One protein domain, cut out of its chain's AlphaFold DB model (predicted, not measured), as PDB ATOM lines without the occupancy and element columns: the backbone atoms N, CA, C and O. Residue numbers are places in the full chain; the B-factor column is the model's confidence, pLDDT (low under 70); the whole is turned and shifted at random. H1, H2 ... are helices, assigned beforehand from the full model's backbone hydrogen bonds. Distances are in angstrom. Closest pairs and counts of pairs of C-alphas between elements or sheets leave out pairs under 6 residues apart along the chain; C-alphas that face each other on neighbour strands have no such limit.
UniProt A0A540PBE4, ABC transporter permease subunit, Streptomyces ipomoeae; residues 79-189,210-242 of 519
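What this domain is: This is residues 79 to 189 and 210 to 242 of the 519 residues of the protein "ABC transporter permease subunit" of Streptomyces ipomoeae (UniProt A0A540PBE4). The longest helix, H4, makes a V with H1, reaching out from one end of a row of three side-by-side helices, H3, H2 and H5, with H2 in the middle. Short H6 packs at that end on H2 and H5. You see 144 residues with six named helices, H1 to H6, no named strand: all helix, loose, radius of gyration of the C-alphas 18.8 A, spans 49 by 43 by 25 A.

Where its parts are: Find C-alpha 155 at (-21.881, -48.113, 25.772); H4, residues 155 to 189, runs 49.7 A. H1, residues 81 to 105, starts at (-58.716, -66.318, 27.951) and runs 35.6 A. Look for H2 at 119 to 133, H3 at 136 to 151, H5 at 210 to 231, H6 at 233 to 236.

How they stand to each other: H4 touches H1 with residues 159 to 171 alone (C-alphas 163 and 101 closest, 5.5 A), a steep tilt of 53 degrees. H2 touches H3 (127 and 139, 4.6 A), a hairpin, and H5 (121 and 226, 3.9 A). O i to N i+4 pairs are within hydrogen-bond range throughout H2, H3 and H5, 18 of 21 in H1, 29 of 31 in H4.

The domain as a whole: Residues 190 to 209 are not printed; C-alphas 189 and 210 are 44.6 A apart. H1 to H2 is a long link. pLDDT is under 70 at 186 to 189, 210 to 211, 240 to 242.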
ATOM      1  N   SER A  79     -55.180 -68.060  33.635       91.88
ATOM      2  CA  SER A  79     -56.334 -68.913  33.313       91.88
ATOM      3  C   SER A  79     -57.373 -68.201  32.448       91.88
ATOM      4  O   SER A  79     -58.087 -68.842  31.679       91.88
ATOM      5  N   ASN A  80     -57.463 -66.874  32.543       90.31
ATOM      6  CA  ASN A  80     -58.438 -66.087  31.810       90.31
ATOM      7  C   ASN A  80     -58.057 -65.999  30.315       90.31
ATOM      8  O   ASN A  80     -56.960 -65.526  29.994       90.31
ATOM      9  N   PRO A  81     -58.970 -66.366  29.391       90.12
ATOM     10  CA  PRO A  81     -58.716 -66.318  27.951       90.12
ATOM     11  C   PRO A  81     -58.250 -64.951  27.433       90.12
ATOM     12  O   PRO A  81     -57.438 -64.891  26.517       90.12
ATOM     13  N   VAL A  82     -58.714 -63.846  28.024       90.25
ATOM     14  CA  VAL A  82     -58.302 -62.488  27.631       90.25
ATOM     15  C   VAL A  82     -56.817 -62.262  27.926       90.25
ATOM     16  O   VAL A  82     -56.099 -61.686  27.114       90.25
ATOM     17  N   PHE A  83     -56.312 -62.736  29.064       89.75
ATOM     18  CA  PHE A  83     -54.890 -62.588  29.372       89.75
ATOM     19  C   PHE A  83     -54.021 -63.482  28.491       89.75
ATOM     20  O   PHE A  83     -53.013 -63.011  27.969       89.75
ATOM     21  N   LEU A  84     -54.442 -64.729  28.271       89.44
ATOM     22  CA  LEU A  84     -53.675 -65.703  27.496       89.44
ATOM     23  C   LEU A  84     -53.628 -65.387  25.998       89.44
ATOM     24  O   LEU A  84     -52.564 -65.494  25.404       89.44
ATOM     25  N   TYR A  85     -54.747 -64.983  25.393       91.06
ATOM     26  CA  TYR A  85     -54.839 -64.839  23.934       91.06
ATOM     27  C   TYR A  85     -54.785 -63.394  23.434       91.06
ATOM     28  O   TYR A  85     -54.589 -63.175  22.245       91.06
ATOM     29  N   PHE A  86     -54.976 -62.400  24.306       90.56
ATOM     30  CA  PHE A  86     -54.894 -60.992  23.914       90.56
ATOM     31  C   PHE A  86     -53.669 -60.307  24.526       90.56
ATOM     32  O   PHE A  86     -52.785 -59.870  23.793       90.56
ATOM     33  N   PHE A  87     -53.565 -60.238  25.857       89.75
ATOM     34  CA  PHE A  87     -52.453 -59.515  26.492       89.75
ATOM     35  C   PHE A  87     -51.096 -60.206  26.312       89.75
ATOM     36  O   PHE A  87     -50.103 -59.524  26.064       89.75
ATOM     37  N   ASN A  88     -51.037 -61.537  26.415       90.00
ATOM     38  CA  ASN A  88     -49.785 -62.270  26.246       90.00
ATOM     39  C   ASN A  88     -49.268 -62.204  24.802       90.00
ATOM     40  O   ASN A  88     -48.076 -62.013  24.602       90.00
ATOM     41  N   GLU A  89     -50.150 -62.259  23.802       91.31
ATOM     42  CA  GLU A  89     -49.758 -62.096  22.396       91.31
ATOM     43  C   GLU A  89     -49.172 -60.704  22.127       91.31
ATOM     44  O   GLU A  89     -48.120 -60.576  21.503       91.31
ATOM     45  N   ILE A  90     -49.791 -59.647  22.671       89.19
ATOM     46  CA  ILE A  90     -49.243 -58.284  22.586       89.19
ATOM     47  C   ILE A  90     -47.863 -58.218  23.245       89.19
ATOM     48  O   ILE A  90     -46.933 -57.657  22.664       89.19
ATOM     49  N   ARG A  91     -47.716 -58.804  24.441       91.75
ATOM     50  CA  ARG A  91     -46.429 -58.869  25.137       91.75
ATOM     51  C   ARG A  91     -45.376 -59.576  24.283       91.75
ATOM     52  O   ARG A  91     -44.302 -59.022  24.116       91.75
ATOM     53  N   LEU A  92     -45.680 -60.745  23.720       92.25
ATOM     54  CA  LEU A  92     -44.742 -61.513  22.897       92.25
ATOM     55  C   LEU A  92     -44.285 -60.733  21.663       92.25
ATOM     56  O   LEU A  92     -43.100 -60.735  21.342       92.25
ATOM     57  N   VAL A  93     -45.196 -60.028  20.985       91.12
ATOM     58  CA  VAL A  93     -44.836 -59.170  19.845       91.12
ATOM     59  C   VAL A  93     -43.874 -58.058  20.272       91.12
ATOM     60  O   VAL A  93     -42.896 -57.793  19.571       91.12
ATOM     61  N   ILE A  94     -44.126 -57.424  21.419       91.44
ATOM     62  CA  ILE A  94     -43.260 -56.366  21.955       91.44
ATOM     63  C   ILE A  94     -41.906 -56.940  22.396       91.44
ATOM     64  O   ILE A  94     -40.879 -56.378  22.023       91.44
ATOM     65  N   ASP A  95     -41.889 -58.056  23.127       93.50
ATOM     66  CA  ASP A  95     -40.673 -58.718  23.614       93.50
ATOM     67  C   ASP A  95     -39.792 -59.161  22.431       93.50
ATOM     68  O   ASP A  95     -38.589 -58.897  22.425       93.50
ATOM     69  N   ASN A  96     -40.384 -59.732  21.374       94.56
ATOM     70  CA  ASN A  96     -39.670 -60.101  20.147       94.56
ATOM     71  C   ASN A  96     -39.088 -58.881  19.424       94.56
ATOM     72  O   ASN A  96     -37.957 -58.930  18.948       94.56
ATOM     73  N   LEU A  97     -39.840 -57.779  19.345       94.06
ATOM     74  CA  LEU A  97     -39.350 -56.541  18.738       94.06
ATOM     75  C   LEU A  97     -38.179 -55.954  19.535       94.06
ATOM     76  O   LEU A  97     -37.166 -55.583  18.949       94.06
ATOM     77  N   VAL A  98     -38.309 -55.866  20.862       94.69
ATOM     78  CA  VAL A  98     -37.250 -55.360  21.745       94.69
ATOM     79  C   VAL A  98     -36.004 -56.224  21.631       94.69
ATOM     80  O   VAL A  98     -34.930 -55.674  21.404       94.69
ATOM     81  N   THR A  99     -36.156 -57.545  21.708       94.06
ATOM     82  CA  THR A  99     -35.045 -58.497  21.583       94.06
ATOM     83  C   THR A  99     -34.374 -58.367  20.220       94.06
ATOM     84  O   THR A  99     -33.159 -58.244  20.154       94.06
ATOM     85  N   PHE A 100     -35.146 -58.265  19.133       94.44
ATOM     86  CA  PHE A 100     -34.602 -58.050  17.790       94.44
ATOM     87  C   PHE A 100     -33.753 -56.772  17.695       94.44
ATOM     88  O   PHE A 100     -32.659 -56.797  17.133       94.44
ATOM     89  N   ILE A 101     -34.224 -55.646  18.249       93.50
ATOM     90  CA  ILE A 101     -33.435 -54.405  18.249       93.50
ATOM     91  C   ILE A 101     -32.221 -54.537  19.176       93.50
ATOM     92  O   ILE A 101     -31.134 -54.106  18.800       93.50
ATOM     93  N   GLN A 102     -32.362 -55.151  20.353       93.81
ATOM     94  CA  GLN A 102     -31.238 -55.396  21.258       93.81
ATOM     95  C   GLN A 102     -30.165 -56.249  20.581       93.81
ATOM     96  O   GLN A 102     -29.017 -55.831  20.556       93.81
ATOM     97  N   GLU A 103     -30.514 -57.362  19.945       93.31
ATOM     98  CA  GLU A 103     -29.595 -58.200  19.164       93.31
ATOM     99  C   GLU A 103     -28.924 -57.449  18.000       93.31
ATOM    100  O   GLU A 103     -27.792 -57.744  17.598       93.31
ATOM    101  N   LEU A 104     -29.625 -56.462  17.436       92.25
ATOM    102  CA  LEU A 104     -29.103 -55.652  16.346       92.25
ATOM    103  C   LEU A 104     -27.973 -54.728  16.813       92.25
ATOM    104  O   LEU A 104     -26.979 -54.623  16.102       92.25
ATOM    105  N   ILE A 105     -28.110 -54.052  17.961       92.31
ATOM    106  CA  ILE A 105     -27.210 -52.941  18.347       92.31
ATOM    107  C   ILE A 105     -26.536 -53.059  19.722       92.31
ATOM    108  O   ILE A 105     -25.624 -52.285  20.011       92.31
ATOM    109  N   SER A 106     -26.985 -53.975  20.576       90.69
ATOM    110  CA  SER A 106     -26.588 -54.055  21.987       90.69
ATOM    111  C   SER A 106     -26.105 -55.453  22.379       90.69
ATOM    112  O   SER A 106     -24.954 -55.631  22.767       90.69
ATOM    113  N   GLN A 107     -26.958 -56.466  22.263       90.00
ATOM    114  CA  GLN A 107     -26.709 -57.831  22.720       90.00
ATOM    115  C   GLN A 107     -26.251 -58.730  21.569       90.00
ATOM    116  O   GLN A 107     -26.562 -58.487  20.405       90.00
ATOM    117  N   ALA A 108     -25.496 -59.776  21.888       87.38
ATOM    118  CA  ALA A 108     -25.045 -60.738  20.894       87.38
ATOM    119  C   ALA A 108     -26.141 -61.797  20.633       87.38
ATOM    120  O   ALA A 108     -26.592 -62.426  21.592       87.38
ATOM    121  N   PRO A 109     -26.556 -62.023  19.371       86.94
ATOM    122  CA  PRO A 109     -27.483 -63.103  19.033       86.94
ATOM    123  C   PRO A 109     -26.853 -64.483  19.264       86.94
ATOM    124  O   PRO A 109     -25.625 -64.634  19.224       86.94
ATOM    125  N   GLU A 110     -27.689 -65.515  19.408       84.50
ATOM    126  CA  GLU A 110     -27.216 -66.899  19.514       84.50
ATOM    127  C   GLU A 110     -26.258 -67.262  18.363       84.50
ATOM    128  O   GLU A 110     -26.532 -67.040  17.181       84.50
ATOM    129  N   GLY A 111     -25.095 -67.821  18.714       80.94
ATOM    130  CA  GLY A 111     -24.064 -68.220  17.751       80.94
ATOM    131  C   GLY A 111     -23.076 -67.119  17.348       80.94
ATOM    132  O   GLY A 111     -22.224 -67.369  16.491       80.94
ATOM    133  N   ARG A 112     -23.133 -65.922  17.954       82.31
ATOM    134  CA  ARG A 112     -22.160 -64.837  17.733       82.31
ATOM    135  C   ARG A 112     -21.665 -64.239  19.058       82.31
ATOM    136  O   ARG A 112     -22.423 -64.198  20.015       82.31
ATOM    137  N   PRO A 113     -20.414 -63.742  19.123       83.38
ATOM    138  CA  PRO A 113     -19.886 -63.091  20.326       83.38
ATOM    139  C   PRO A 113     -20.234 -61.596  20.428       83.38
ATOM    140  O   PRO A 113     -20.050 -61.006  21.484       83.38
ATOM    141  N   VAL A 114     -20.705 -60.972  19.340       86.06
ATOM    142  CA  VAL A 114     -20.933 -59.519  19.233       86.06
ATOM    143  C   VAL A 114     -22.290 -59.210  18.585       86.06
ATOM    144  O   VAL A 114     -22.772 -60.039  17.798       86.06
ATOM    145  N   PRO A 115     -22.894 -58.033  18.866       89.00
ATOM    146  CA  PRO A 115     -24.132 -57.595  18.221       89.00
ATOM    147  C   PRO A 115     -23.986 -57.511  16.698       89.00
ATOM    148  O   PRO A 115     -22.880 -57.436  16.153       89.00
ATOM    149  N   GLN A 116     -25.113 -57.521  15.983       88.38
ATOM    150  CA  GLN A 116     -25.087 -57.495  14.514       88.38
ATOM    151  C   GLN A 116     -24.477 -56.198  13.960       88.38
ATOM    152  O   GLN A 116     -23.806 -56.228  12.930       88.38
ATOM    153  N   ILE A 117     -24.706 -55.076  14.638       89.75
ATOM    154  CA  ILE A 117     -24.164 -53.754  14.351       89.75
ATOM    155  C   ILE A 117     -23.575 -53.239  15.661       89.75
ATOM    156  O   ILE A 117     -24.284 -52.720  16.516       89.75
ATOM    157  N   GLY A 118     -22.268 -53.379  15.832       88.31
ATOM    158  CA  GLY A 118     -21.598 -52.818  16.995       88.31
ATOM    159  C   GLY A 118     -21.318 -51.321  16.866       88.31
ATOM    160  O   GLY A 118     -21.891 -50.603  16.035       88.31
ATOM    161  N   TRP A 119     -20.418 -50.828  17.714       89.19
ATOM    162  CA  TRP A 119     -20.318 -49.396  17.994       89.19
ATOM    163  C   TRP A 119     -20.042 -48.525  16.767       89.19
ATOM    164  O   TRP A 119     -20.668 -47.481  16.569       89.19
ATOM    165  N   LEU A 120     -19.134 -48.981  15.907       89.12
ATOM    166  CA  LEU A 120     -18.683 -48.243  14.738       89.12
ATOM    167  C   LEU A 120     -19.805 -48.151  13.687       89.12
ATOM    168  O   LEU A 120     -19.999 -47.103  13.063       89.12
ATOM    169  N   GLY A 121     -20.609 -49.211  13.562       88.88
ATOM    170  CA  GLY A 121     -21.805 -49.226  12.726       88.88
ATOM    171  C   GLY A 121     -22.891 -48.286  13.250       88.88
ATOM    172  O   GLY A 121     -23.421 -47.483  12.481       88.88
ATOM    173  N   VAL A 122     -23.173 -48.314  14.557       90.75
ATOM    174  CA  VAL A 122     -24.172 -47.431  15.187       90.75
ATOM    175  C   VAL A 122     -23.790 -45.958  15.032       90.75
ATOM    176  O   VAL A 122     -24.621 -45.156  14.605       90.75
ATOM    177  N   ILE A 123     -22.531 -45.590  15.301       92.00
ATOM    178  CA  ILE A 123     -22.041 -44.213  15.119       92.00
ATOM    179  C   ILE A 123     -22.134 -43.783  13.655       92.00
ATOM    180  O   ILE A 123     -22.558 -42.660  13.372       92.00
ATOM    181  N   GLY A 124     -21.774 -44.672  12.725       88.44
ATOM    182  CA  GLY A 124     -21.909 -44.426  11.293       88.44
ATOM    183  C   GLY A 124     -23.353 -44.119  10.901       88.44
ATOM    184  O   GLY A 124     -23.624 -43.088  10.283       88.44
ATOM    185  N   ILE A 125     -24.294 -44.972  11.320       89.25
ATOM    186  CA  ILE A 125     -25.726 -44.824  11.025       89.25
ATOM    187  C   ILE A 125     -26.279 -43.545  11.656       89.25
ATOM    188  O   ILE A 125     -26.911 -42.746  10.964       89.25
ATOM    189  N   ALA A 126     -26.013 -43.310  12.939       87.25
ATOM    190  CA  ALA A 126     -26.482 -42.125  13.648       87.25
ATOM    191  C   ALA A 126     -25.925 -40.831  13.036       87.25
ATOM    192  O   ALA A 126     -26.673 -39.870  12.828       87.25
ATOM    193  N   GLY A 127     -24.632 -40.809  12.697       84.75
ATOM    194  CA  GLY A 127     -23.981 -39.685  12.029       84.75
ATOM    195  C   GLY A 127     -24.583 -39.407  10.653       84.75
ATOM    196  O   GLY A 127     -24.899 -38.257  10.334       84.75
ATOM    197  N   TYR A 128     -24.823 -40.453   9.861       85.06
ATOM    198  CA  TYR A 128     -25.440 -40.326   8.545       85.06
ATOM    199  C   TYR A 128     -26.890 -39.849   8.608       85.06
ATOM    200  O   TYR A 128     -27.238 -38.897   7.912       85.06
ATOM    201  N   LEU A 129     -27.725 -40.440   9.467       81.75
ATOM    202  CA  LEU A 129     -29.117 -40.015   9.645       81.75
ATOM    203  C   LEU A 129     -29.201 -38.557  10.113       81.75
ATOM    204  O   LEU A 129     -29.985 -37.773   9.575       81.75
ATOM    205  N   SER A 130     -28.335 -38.167  11.052       81.50
ATOM    206  CA  SER A 130     -28.234 -36.792  11.558       81.50
ATOM    207  C   SER A 130     -27.816 -35.799  10.473       81.50
ATOM    208  O   SER A 130     -28.333 -34.681  10.407       81.50
ATOM    209  N   TRP A 131     -26.902 -36.199   9.588       80.56
ATOM    210  CA  TRP A 131     -26.501 -35.385   8.447       80.56
ATOM    211  C   TRP A 131     -27.591 -35.291   7.376       80.56
ATOM    212  O   TRP A 131     -27.820 -34.214   6.824       80.56
ATOM    213  N   ALA A 132     -28.272 -36.404   7.096       74.25
ATOM    214  CA  ALA A 132     -29.315 -36.497   6.082       74.25
ATOM    215  C   ALA A 132     -30.547 -35.660   6.445       74.25
ATOM    216  O   ALA A 132     -31.054 -34.910   5.600       74.25
ATOM    217  N   ALA A 133     -30.994 -35.756   7.700       72.56
ATOM    218  CA  ALA A 133     -32.134 -35.012   8.222       72.56
ATOM    219  C   ALA A 133     -31.789 -33.555   8.578       72.56
ATOM    220  O   ALA A 133     -32.644 -32.678   8.464       72.56
ATOM    221  N   GLY A 134     -30.550 -33.293   9.003       78.00
ATOM    222  CA  GLY A 134     -30.105 -31.992   9.493       78.00
ATOM    223  C   GLY A 134     -28.973 -31.383   8.668       78.00
ATOM    224  O   GLY A 134     -29.105 -31.099   7.478       78.00
ATOM    225  N   ASN A 135     -27.860 -31.098   9.343       78.94
ATOM    226  CA  ASN A 135     -26.653 -30.524   8.756       78.94
ATOM    227  C   ASN A 135     -25.402 -31.189   9.355       78.94
ATOM    228  O   ASN A 135     -25.489 -31.974  10.298       78.94
ATOM    229  N   TRP A 136     -24.221 -30.869   8.821       81.88
ATOM    230  CA  TRP A 136     -22.969 -31.505   9.252       81.88
ATOM    231  C   TRP A 136     -22.633 -31.262  10.735       81.88
ATOM    232  O   TRP A 136     -21.996 -32.107  11.354       81.88
ATOM    233  N   ARG A 137     -23.085 -30.145  11.329       80.62
ATOM    234  CA  ARG A 137     -22.872 -29.861  12.758       80.62
ATOM    235  C   ARG A 137     -23.692 -30.808  13.625       80.62
ATOM    236  O   ARG A 137     -23.183 -31.291  14.625       80.62
ATOM    237  N   VAL A 138     -24.929 -31.105  13.219       76.94
ATOM    238  CA  VAL A 138     -25.787 -32.090  13.900       76.94
ATOM    239  C   VAL A 138     -25.165 -33.483  13.808       76.94
ATOM    240  O   VAL A 138     -25.112 -34.191  14.805       76.94
ATOM    241  N   ALA A 139     -24.621 -33.845  12.645       77.75
ATOM    242  CA  ALA A 139     -23.911 -35.109  12.459       77.75
ATOM    243  C   ALA A 139     -22.673 -35.231  13.354       77.75
ATOM    244  O   ALA A 139     -22.492 -36.252  14.011       77.75
ATOM    245  N   LEU A 140     -21.856 -34.175  13.430       88.50
ATOM    246  CA  LEU A 140     -20.688 -34.143  14.309       88.50
ATOM    247  C   LEU A 140     -21.104 -34.251  15.777       88.50
ATOM    248  O   LEU A 140     -20.508 -35.032  16.511       88.50
ATOM    249  N   LEU A 141     -22.138 -33.519  16.198       85.81
ATOM    250  CA  LEU A 141     -22.670 -33.600  17.560       85.81
ATOM    251  C   LEU A 141     -23.190 -35.003  17.891       85.81
ATOM    252  O   LEU A 141     -22.920 -35.493  18.982       85.81
ATOM    253  N   ALA A 142     -23.879 -35.663  16.956       84.69
ATOM    254  CA  ALA A 142     -24.335 -37.038  17.134       84.69
ATOM    255  C   ALA A 142     -23.145 -37.995  17.292       84.69
ATOM    256  O   ALA A 142     -23.063 -38.707  18.289       84.69
ATOM    257  N   VAL A 143     -22.177 -37.955  16.372       90.75
ATOM    258  CA  VAL A 143     -20.967 -38.794  16.435       90.75
ATOM    259  C   VAL A 143     -20.198 -38.560  17.736       90.75
ATOM    260  O   VAL A 143     -19.828 -39.522  18.410       90.75
ATOM    261  N   ALA A 144     -20.000 -37.301  18.131       91.44
ATOM    262  CA  ALA A 144     -19.333 -36.946  19.379       91.44
ATOM    263  C   ALA A 144     -20.112 -37.441  20.607       91.44
ATOM    264  O   ALA A 144     -19.504 -37.979  21.526       91.44
ATOM    265  N   GLY A 145     -21.442 -37.311  20.606       89.06
ATOM    266  CA  GLY A 145     -22.313 -37.773  21.686       89.06
ATOM    267  C   GLY A 145     -22.253 -39.286  21.883       89.06
ATOM    268  O   GLY A 145     -21.971 -39.743  22.986       89.06
ATOM    269  N   PHE A 146     -22.430 -40.069  20.815       90.56
ATOM    270  CA  PHE A 146     -22.320 -41.530  20.896       90.56
ATOM    271  C   PHE A 146     -20.907 -41.978  21.293       90.56
ATOM    272  O   PHE A 146     -20.754 -42.848  22.146       90.56
ATOM    273  N   THR A 147     -19.866 -41.344  20.745       90.75
ATOM    274  CA  THR A 147     -18.477 -41.641  21.139       90.75
ATOM    275  C   THR A 147     -18.249 -41.339  22.621       90.75
ATOM    276  O   THR A 147     -17.609 -42.122  23.317       90.75
ATOM    277  N   PHE A 148     -18.796 -40.233  23.131       90.31
ATOM    278  CA  PHE A 148     -18.680 -39.847  24.535       90.31
ATOM    279  C   PHE A 148     -19.311 -40.878  25.481       90.31
ATOM    280  O   PHE A 148     -18.692 -41.215  26.487       90.31
ATOM    281  N   LEU A 149     -20.477 -41.440  25.133       89.94
ATOM    282  CA  LEU A 149     -21.108 -42.526  25.903       89.94
ATOM    283  C   LEU A 149     -20.197 -43.756  26.004       89.94
ATOM    284  O   LEU A 149     -20.040 -44.338  27.080       89.94
ATOM    285  N   GLY A 150     -19.536 -44.115  24.901       87.31
ATOM    286  CA  GLY A 150     -18.553 -45.195  24.901       87.31
ATOM    287  C   GLY A 150     -17.318 -44.878  25.743       87.31
ATOM    288  O   GLY A 150     -16.894 -45.701  26.550       87.31
ATOM    289  N   LEU A 151     -16.778 -43.657  25.645       89.38
ATOM    290  CA  LEU A 151     -15.624 -43.227  26.448       89.38
ATOM    291  C   LEU A 151     -15.921 -43.184  27.958       89.38
ATOM    292  O   LEU A 151     -14.994 -43.267  28.771       89.38
ATOM    293  N   GLN A 152     -17.195 -43.072  28.341       87.56
ATOM    294  CA  GLN A 152     -17.646 -43.210  29.727       87.56
ATOM    295  C   GLN A 152     -17.715 -44.665  30.212       87.56
ATOM    296  O   GLN A 152     -17.838 -44.884  31.413       87.56
ATOM    297  N   GLY A 153     -17.610 -45.652  29.319       88.12
ATOM    298  CA  GLY A 153     -17.818 -47.065  29.645       88.12
ATOM    299  C   GLY A 153     -19.296 -47.450  29.763       88.12
ATOM    300  O   GLY A 153     -19.604 -48.527  30.253       88.12
ATOM    301  N   LEU A 154     -20.210 -46.586  29.308       89.81
ATOM    302  CA  LEU A 154     -21.661 -46.789  29.383       89.81
ATOM    303  C   LEU A 154     -22.256 -47.215  28.034       89.81
ATOM    304  O   LEU A 154     -23.448 -47.020  27.802       89.81
ATOM    305  N   TRP A 155     -21.438 -47.758  27.124       90.56
ATOM    306  CA  TRP A 155     -21.881 -48.113  25.772       90.56
ATOM    307  C   TRP A 155     -23.068 -49.083  25.803       90.56
ATOM    308  O   TRP A 155     -24.100 -48.791  25.205       90.56
ATOM    309  N   GLN A 156     -22.939 -50.184  26.549       89.94
ATOM    310  CA  GLN A 156     -23.955 -51.235  26.620       89.94
ATOM    311  C   GLN A 156     -25.287 -50.713  27.178       89.94
ATOM    312  O   GLN A 156     -26.300 -50.750  26.488       89.94
ATOM    313  N   GLU A 157     -25.255 -50.104  28.367       90.31
ATOM    314  CA  GLU A 157     -26.431 -49.506  29.022       90.31
ATOM    315  C   GLU A 157     -27.118 -48.448  28.138       90.31
ATOM    316  O   GLU A 157     -28.350 -48.332  28.090       90.31
ATOM    317  N   SER A 158     -26.322 -47.679  27.385       91.88
ATOM    318  CA  SER A 158     -26.835 -46.685  26.440       91.88
ATOM    319  C   SER A 158     -27.521 -47.331  25.238       91.88
ATOM    320  O   SER A 158     -28.569 -46.842  24.815       91.88
ATOM    321  N   MET A 159     -26.956 -48.406  24.676       94.06
ATOM    322  CA  MET A 159     -27.557 -49.120  23.544       94.06
ATOM    323  C   MET A 159     -28.811 -49.886  23.959       94.06
ATOM    324  O   MET A 159     -29.785 -49.869  23.211       94.06
ATOM    325  N   ASP A 160     -28.847 -50.469  25.158       91.75
ATOM    326  CA  ASP A 160     -30.053 -51.095  25.708       91.75
ATOM    327  C   ASP A 160     -31.179 -50.070  25.894       91.75
ATOM    328  O   ASP A 160     -32.317 -50.295  25.472       91.75
ATOM    329  N   THR A 161     -30.857 -48.891  26.432       92.56
ATOM    330  CA  THR A 161     -31.824 -47.790  26.548       92.56
ATOM    331  C   THR A 161     -32.276 -47.291  25.169       92.56
ATOM    332  O   THR A 161     -33.463 -47.032  24.950       92.56
ATOM    333  N   LEU A 162     -31.360 -47.185  24.199       92.88
ATOM    334  CA  LEU A 162     -31.689 -46.809  22.822       92.88
ATOM    335  C   LEU A 162     -32.614 -47.851  22.171       92.88
ATOM    336  O   LEU A 162     -33.592 -47.481  21.530       92.88
ATOM    337  N   ALA A 163     -32.353 -49.142  22.371       92.88
ATOM    338  CA  ALA A 163     -33.172 -50.224  21.839       92.88
ATOM    339  C   ALA A 163     -34.600 -50.169  22.398       92.88
ATOM    340  O   ALA A 163     -35.565 -50.170  21.633       92.88
ATOM    341  N   LEU A 164     -34.743 -50.019  23.719       93.81
ATOM    342  CA  LEU A 164     -36.047 -49.879  24.374       93.81
ATOM    343  C   LEU A 164     -36.807 -48.640  23.886       93.81
ATOM    344  O   LEU A 164     -38.006 -48.714  23.611       93.81
ATOM    345  N   THR A 165     -36.120 -47.504  23.740       92.12
ATOM    346  CA  THR A 165     -36.751 -46.261  23.268       92.12
ATOM    347  C   THR A 165     -37.151 -46.337  21.795       92.12
ATOM    348  O   THR A 165     -38.251 -45.905  21.455       92.12
ATOM    349  N   LEU A 166     -36.330 -46.933  20.924       91.50
ATOM    350  CA  LEU A 166     -36.670 -47.157  19.516       91.50
ATOM    351  C   LEU A 166     -37.865 -48.102  19.364       91.50
ATOM    352  O   LEU A 166     -38.784 -47.784  18.610       91.50
ATOM    353  N   SER A 167     -37.898 -49.207  20.115       93.12
ATOM    354  CA  SER A 167     -39.045 -50.122  20.147       93.12
ATOM    355  C   SER A 167     -40.316 -49.416  20.610       93.12
ATOM    356  O   SER A 167     -41.352 -49.508  19.950       93.12
ATOM    357  N   ALA A 168     -40.241 -48.656  21.706       92.56
ATOM    358  CA  ALA A 168     -41.382 -47.911  22.230       92.56
ATOM    359  C   ALA A 168     -41.902 -46.877  21.219       92.56
ATOM    360  O   ALA A 168     -43.107 -46.802  20.983       92.56
ATOM    361  N   VAL A 169     -41.007 -46.117  20.574       91.88
ATOM    362  CA  VAL A 169     -41.370 -45.149  19.526       91.88
ATOM    363  C   VAL A 169     -41.988 -45.855  18.322       91.88
ATOM    364  O   VAL A 169     -43.003 -45.393  17.807       91.88
ATOM    365  N   PHE A 170     -41.429 -46.982  17.884       91.00
ATOM    366  CA  PHE A 170     -41.967 -47.750  16.767       91.00
ATOM    367  C   PHE A 170     -43.393 -48.240  17.048       91.00
ATOM    368  O   PHE A 170     -44.291 -47.983  16.248       91.00
ATOM    369  N   VAL A 171     -43.627 -48.871  18.202       90.56
ATOM    370  CA  VAL A 171     -44.964 -49.335  18.616       90.56
ATOM    371  C   VAL A 171     -45.929 -48.157  18.756       90.56
ATOM    372  O   VAL A 171     -47.059 -48.213  18.265       90.56
ATOM    373  N   ALA A 172     -45.480 -47.052  19.358       90.12
ATOM    374  CA  ALA A 172     -46.282 -45.843  19.495       90.12
ATOM    375  C   ALA A 172     -46.665 -45.237  18.138       90.12
ATOM    376  O   ALA A 172     -47.789 -44.770  17.988       90.12
ATOM    377  N   LEU A 173     -45.780 -45.260  17.136       87.62
ATOM    378  CA  LEU A 173     -46.088 -44.800  15.778       87.62
ATOM    379  C   LEU A 173     -47.003 -45.778  15.034       87.62
ATOM    380  O   LEU A 173     -47.921 -45.333  14.346       87.62
ATOM    381  N   LEU A 174     -46.798 -47.087  15.198       87.56
ATOM    382  CA  LEU A 174     -47.620 -48.130  14.583       87.56
ATOM    383  C   LEU A 174     -49.080 -48.028  15.028       87.56
ATOM    384  O   LEU A 174     -49.975 -48.210  14.212       87.56
ATOM    385  N   ILE A 175     -49.322 -47.691  16.295       86.88
ATOM    386  CA  ILE A 175     -50.671 -47.494  16.843       86.88
ATOM    387  C   ILE A 175     -51.145 -46.047  16.621       86.88
ATOM    388  O   ILE A 175     -52.276 -45.799  16.198       86.88
ATOM    389  N   GLY A 176     -50.273 -45.076  16.888       83.50
ATOM    390  CA  GLY A 176     -50.591 -43.653  16.911       83.50
ATOM    391  C   GLY A 176     -50.830 -43.041  15.535       83.50
ATOM    392  O   GLY A 176     -51.703 -42.184  15.417       83.50
ATOM    393  N   ILE A 177     -50.124 -43.473  14.481       84.38
ATOM    394  CA  ILE A 177     -50.366 -42.970  13.119       84.38
ATOM    395  C   ILE A 177     -51.752 -43.408  12.627       84.38
ATOM    396  O   ILE A 177     -52.511 -42.527  12.229       84.38
ATOM    397  N   PRO A 178     -52.151 -44.695  12.684       87.12
ATOM    398  CA  PRO A 178     -53.502 -45.096  12.308       87.12
ATOM    399  C   PRO A 178     -54.583 -44.426  13.150       87.12
ATOM    400  O   PRO A 178     -55.549 -43.936  12.577       87.12
ATOM    401  N   LEU A 179     -54.422 -44.343  14.477       83.44
ATOM    402  CA  LEU A 179     -55.392 -43.660  15.340       83.44
ATOM    403  C   LEU A 179     -55.470 -42.159  15.051       83.44
ATOM    404  O   LEU A 179     -56.560 -41.600  15.022       83.44
ATOM    405  N   GLY A 180     -54.335 -41.510  14.798       78.69
ATOM    406  CA  GLY A 180     -54.274 -40.099  14.432       78.69
ATOM    407  C   GLY A 180     -54.894 -39.839  13.063       78.69
ATOM    408  O   GLY A 180     -55.682 -38.911  12.915       78.69
ATOM    409  N   VAL A 181     -54.610 -40.687  12.073       78.50
ATOM    410  CA  VAL A 181     -55.254 -40.641  10.754       78.50
ATOM    411  C   VAL A 181     -56.749 -40.909  10.886       78.50
ATOM    412  O   VAL A 181     -57.526 -40.181  10.287       78.50
ATOM    413  N   MET A 182     -57.170 -41.879  11.700       81.38
ATOM    414  CA  MET A 182     -58.579 -42.174  11.969       81.38
ATOM    415  C   MET A 182     -59.276 -40.989  12.637       81.38
ATOM    416  O   MET A 182     -60.345 -40.594  12.189       81.38
ATOM    417  N   ALA A 183     -58.657 -40.372  13.647       77.06
ATOM    418  CA  ALA A 183     -59.167 -39.171  14.302       77.06
ATOM    419  C   ALA A 183     -59.289 -38.008  13.311       77.06
ATOM    420  O   ALA A 183     -60.326 -37.363  13.271       77.06
ATOM    421  N   ILE A 184     -58.287 -37.799  12.448       73.38
ATOM    422  CA  ILE A 184     -58.323 -36.790  11.380       73.38
ATOM    423  C   ILE A 184     -59.396 -37.118  10.335       73.38
ATOM    424  O   ILE A 184     -60.024 -36.208   9.813       73.38
ATOM    425  N   VAL A 185     -59.599 -38.387   9.982       70.75
ATOM    426  CA  VAL A 185     -60.612 -38.817   9.005       70.75
ATOM    427  C   VAL A 185     -62.024 -38.684   9.590       70.75
ATOM    428  O   VAL A 185     -62.922 -38.240   8.877       70.75
ATOM    429  N   LEU A 186     -62.205 -38.970  10.884       61.88
ATOM    430  CA  LEU A 186     -63.433 -38.715  11.643       61.88
ATOM    431  C   LEU A 186     -63.708 -37.204  11.765       61.88
ATOM    432  O   LEU A 186     -64.836 -36.782  11.530       61.88
ATOM    433  N   ASP A 187     -62.677 -36.385  12.008       59.62
ATOM    434  CA  ASP A 187     -62.768 -34.913  11.987       59.62
ATOM    435  C   ASP A 187     -62.971 -34.350  10.569       59.62
ATOM    436  O   ASP A 187     -63.542 -33.273  10.401       59.62
ATOM    437  N   ARG A 188     -62.549 -35.072   9.520       55.09
ATOM    438  CA  ARG A 188     -62.715 -34.677   8.108       55.09
ATOM    439  C   ARG A 188     -64.130 -34.855   7.572       55.09
ATOM    440  O   ARG A 188     -64.384 -34.410   6.453       55.09
ATOM    441  N   VAL A 189     -65.069 -35.374   8.363       53.50
ATOM    442  CA  VAL A 189     -66.505 -35.140   8.118       53.50
ATOM    443  C   VAL A 189     -66.888 -33.679   8.461       53.50
ATOM    444  O   VAL A 189     -67.943 -33.202   8.054       53.50
ATOM    445  N   TRP A 210     -24.811 -30.897  -5.191       59.69
ATOM    446  CA  TRP A 210     -23.811 -31.624  -4.399       59.69
ATOM    447  C   TRP A 210     -24.411 -32.392  -3.220       59.69
ATOM    448  O   TRP A 210     -23.833 -33.384  -2.795       59.69
ATOM    449  N   ARG A 211     -25.597 -32.014  -2.721       66.81
ATOM    450  CA  ARG A 211     -26.237 -32.704  -1.587       66.81
ATOM    451  C   ARG A 211     -26.589 -34.162  -1.904       66.81
ATOM    452  O   ARG A 211     -26.358 -35.024  -1.072       66.81
ATOM    453  N   LYS A 212     -27.106 -34.458  -3.101       72.00
ATOM    454  CA  LYS A 212     -27.452 -35.834  -3.512       72.00
ATOM    455  C   LYS A 212     -26.238 -36.784  -3.595       72.00
ATOM    456  O   LYS A 212     -26.310 -37.842  -2.974       72.00
ATOM    457  N   PRO A 213     -25.127 -36.447  -4.287       74.19
ATOM    458  CA  PRO A 213     -23.943 -37.308  -4.316       74.19
ATOM    459  C   PRO A 213     -23.236 -37.380  -2.958       74.19
ATOM    460  O   PRO A 213     -22.741 -38.441  -2.599       74.19
ATOM    461  N   LEU A 214     -23.248 -36.300  -2.168       75.06
ATOM    462  CA  LEU A 214     -22.733 -36.303  -0.798       75.06
ATOM    463  C   LEU A 214     -23.512 -37.285   0.094       75.06
ATOM    464  O   LEU A 214     -22.893 -38.114   0.755       75.06
ATOM    465  N   LEU A 215     -24.848 -37.269   0.055       76.88
ATOM    466  CA  LEU A 215     -25.673 -38.247   0.776       76.88
ATOM    467  C   LEU A 215     -25.420 -39.682   0.288       76.88
ATOM    468  O   LEU A 215     -25.309 -40.587   1.106       76.88
ATOM    469  N   GLY A 216     -25.243 -39.886  -1.022       77.56
ATOM    470  CA  GLY A 216     -24.853 -41.187  -1.574       77.56
ATOM    471  C   GLY A 216     -23.509 -41.684  -1.030       77.56
ATOM    472  O   GLY A 216     -23.412 -42.822  -0.577       77.56
ATOM    473  N   ALA A 217     -22.490 -40.822  -0.992       81.25
ATOM    474  CA  ALA A 217     -21.185 -41.154  -0.420       81.25
ATOM    475  C   ALA A 217     -21.275 -41.456   1.087       81.25
ATOM    476  O   ALA A 217     -20.690 -42.432   1.552       81.25
ATOM    477  N   GLY A 218     -22.055 -40.678   1.845       77.75
ATOM    478  CA  GLY A 218     -22.298 -40.937   3.266       77.75
ATOM    479  C   GLY A 218     -23.012 -42.265   3.528       77.75
ATOM    480  O   GLY A 218     -22.662 -42.960   4.480       77.75
ATOM    481  N   ALA A 219     -23.955 -42.660   2.666       80.81
ATOM    482  CA  ALA A 219     -24.630 -43.954   2.754       80.81
ATOM    483  C   ALA A 219     -23.656 -45.118   2.515       80.81
ATOM    484  O   ALA A 219     -23.685 -46.098   3.253       80.81
ATOM    485  N   VAL A 220     -22.753 -44.986   1.535       84.00
ATOM    486  CA  VAL A 220     -21.705 -45.987   1.267       84.00
ATOM    487  C   VAL A 220     -20.744 -46.094   2.447       84.00
ATOM    488  O   VAL A 220     -20.483 -47.200   2.906       84.00
ATOM    489  N   VAL A 221     -20.266 -44.967   2.985       83.81
ATOM    490  CA  VAL A 221     -19.410 -44.966   4.183       83.81
ATOM    491  C   VAL A 221     -20.127 -45.660   5.338       83.81
ATOM    492  O   VAL A 221     -19.572 -46.572   5.930       83.81
ATOM    493  N   THR A 222     -21.384 -45.316   5.600       80.38
ATOM    494  CA  THR A 222     -22.190 -45.945   6.659       80.38
ATOM    495  C   THR A 222     -22.352 -47.448   6.459       80.38
ATOM    496  O   THR A 222     -22.215 -48.205   7.416       80.38
ATOM    497  N   ALA A 223     -22.593 -47.895   5.226       80.31
ATOM    498  CA  ALA A 223     -22.692 -49.313   4.900       80.31
ATOM    499  C   ALA A 223     -21.360 -50.046   5.125       80.31
ATOM    500  O   ALA A 223     -21.358 -51.150   5.661       80.31
ATOM    501  N   VAL A 224     -20.227 -49.418   4.785       85.75
ATOM    502  CA  VAL A 224     -18.887 -49.956   5.071       85.75
ATOM    503  C   VAL A 224     -18.646 -50.033   6.577       85.75
ATOM    504  O   VAL A 224     -18.191 -51.065   7.059       85.75
ATOM    505  N   LEU A 225     -18.990 -48.990   7.335       83.69
ATOM    506  CA  LEU A 225     -18.860 -48.966   8.794       83.69
ATOM    507  C   LEU A 225     -19.723 -50.055   9.455       83.69
ATOM    508  O   LEU A 225     -19.236 -50.783  10.316       83.69
ATOM    509  N   ALA A 226     -20.970 -50.225   9.009       79.19
ATOM    510  CA  ALA A 226     -21.856 -51.290   9.476       79.19
ATOM    511  C   ALA A 226     -21.312 -52.683   9.119       79.19
ATOM    512  O   ALA A 226     -21.285 -53.567   9.969       79.19
ATOM    513  N   TYR A 227     -20.800 -52.868   7.898       84.38
ATOM    514  CA  TYR A 227     -20.189 -54.126   7.466       84.38
ATOM    515  C   TYR A 227     -18.920 -54.464   8.260       84.38
ATOM    516  O   TYR A 227     -18.750 -55.595   8.715       84.38
ATOM    517  N   MET A 228     -18.036 -53.486   8.470       81.31
ATOM    518  CA  MET A 228     -16.833 -53.660   9.281       81.31
ATOM    519  C   MET A 228     -17.191 -54.003  10.725       81.31
ATOM    520  O   MET A 228     -16.606 -54.923  11.288       81.31
ATOM    521  N   SER A 229     -18.184 -53.317  11.289       84.12
ATOM    522  CA  SER A 229     -18.687 -53.583  12.635       84.12
ATOM    523  C   SER A 229     -19.312 -54.974  12.766       84.12
ATOM    524  O   SER A 229     -19.132 -55.637  13.777       84.12
ATOM    525  N   HIS A 230     -19.970 -55.468  11.718       79.44
ATOM    526  CA  HIS A 230     -20.517 -56.822  11.685       79.44
ATOM    527  C   HIS A 230     -19.442 -57.916  11.566       79.44
ATOM    528  O   HIS A 230     -19.670 -59.053  11.979       79.44
ATOM    529  N   THR A 231     -18.298 -57.603  10.955       81.81
ATOM    530  CA  THR A 231     -17.284 -58.602  10.571       81.81
ATOM    531  C   THR A 231     -16.121 -58.672  11.562       81.81
ATOM    532  O   THR A 231     -15.550 -59.744  11.756       81.81
ATOM    533  N   TYR A 232     -15.760 -57.558  12.205       83.62
ATOM    534  CA  TYR A 232     -14.579 -57.463  13.065       83.62
ATOM    535  C   TYR A 232     -14.931 -57.088  14.508       83.62
ATOM    536  O   TYR A 232     -15.545 -56.053  14.748       83.62
ATOM    537  N   VAL A 233     -14.434 -57.865  15.480       77.81
ATOM    538  CA  VAL A 233     -14.684 -57.654  16.923       77.81
ATOM    539  C   VAL A 233     -14.242 -56.265  17.396       77.81
ATOM    540  O   VAL A 233     -14.999 -55.590  18.077       77.81
ATOM    541  N   TRP A 234     -13.079 -55.770  16.958       80.44
ATOM    542  CA  TRP A 234     -12.587 -54.431  17.334       80.44
ATOM    543  C   TRP A 234     -13.476 -53.278  16.823       80.44
ATOM    544  O   TRP A 234     -13.475 -52.181  17.379       80.44
ATOM    545  N   ALA A 235     -14.226 -53.511  15.742       78.00
ATOM    546  CA  ALA A 235     -15.192 -52.563  15.190       78.00
ATOM    547  C   ALA A 235     -16.600 -52.776  15.775       78.00
ATOM    548  O   ALA A 235     -17.500 -51.962  15.537       78.00
ATOM    549  N   ALA A 236     -16.802 -53.867  16.514       75.38
ATOM    550  CA  ALA A 236     -18.059 -54.229  17.146       75.38
ATOM    551  C   ALA A 236     -18.100 -53.806  18.623       75.38
ATOM    552  O   ALA A 236     -19.055 -53.159  19.053       75.38
ATOM    553  N   GLU A 237     -17.025 -54.074  19.365       78.75
ATOM    554  CA  GLU A 237     -16.829 -53.698  20.766       78.75
ATOM    555  C   GLU A 237     -16.199 -52.311  20.880       78.75
ATOM    556  O   GLU A 237     -15.228 -51.996  20.188       78.75
ATOM    557  N   PHE A 238     -16.760 -51.462  21.742       79.38
ATOM    558  CA  PHE A 238     -16.241 -50.112  21.921       79.38
ATOM    559  C   PHE A 238     -14.827 -50.157  22.536       79.38
ATOM    560  O   PHE A 238     -14.654 -50.722  23.620       79.38
ATOM    561  N   PRO A 239     -13.809 -49.546  21.901       72.25
ATOM    562  CA  PRO A 239     -12.448 -49.576  22.414       72.25
ATOM    563  C   PRO A 239     -12.302 -48.615  23.604       72.25
ATOM    564  O   PRO A 239     -12.138 -47.408  23.430       72.25
ATOM    565  N   GLY A 240     -12.335 -49.142  24.830       65.00
ATOM    566  CA  GLY A 240     -11.944 -48.396  26.029       65.00
ATOM    567  C   GLY A 240     -12.563 -48.899  27.333       65.00
ATOM    568  O   GLY A 240     -13.755 -49.159  27.410       65.00
ATOM    569  N   GLU A 241     -11.767 -48.938  28.404       66.12
ATOM    570  CA  GLU A 241     -12.205 -49.305  29.765       66.12
ATOM    571  C   GLU A 241     -12.931 -48.162  30.519       66.12
ATOM    572  O   GLU A 241     -12.815 -48.034  31.745       66.12
ATOM    573  N   GLY A 242     -13.579 -47.234  29.806       65.19
ATOM    574  CA  GLY A 242     -14.308 -46.121  30.431       65.19
ATOM    575  C   GLY A 242     -13.446 -45.145  31.253       65.19
ATOM    576  O   GLY A 242     -13.893 -44.634  32.281       65.19
TER     577      GLY A 242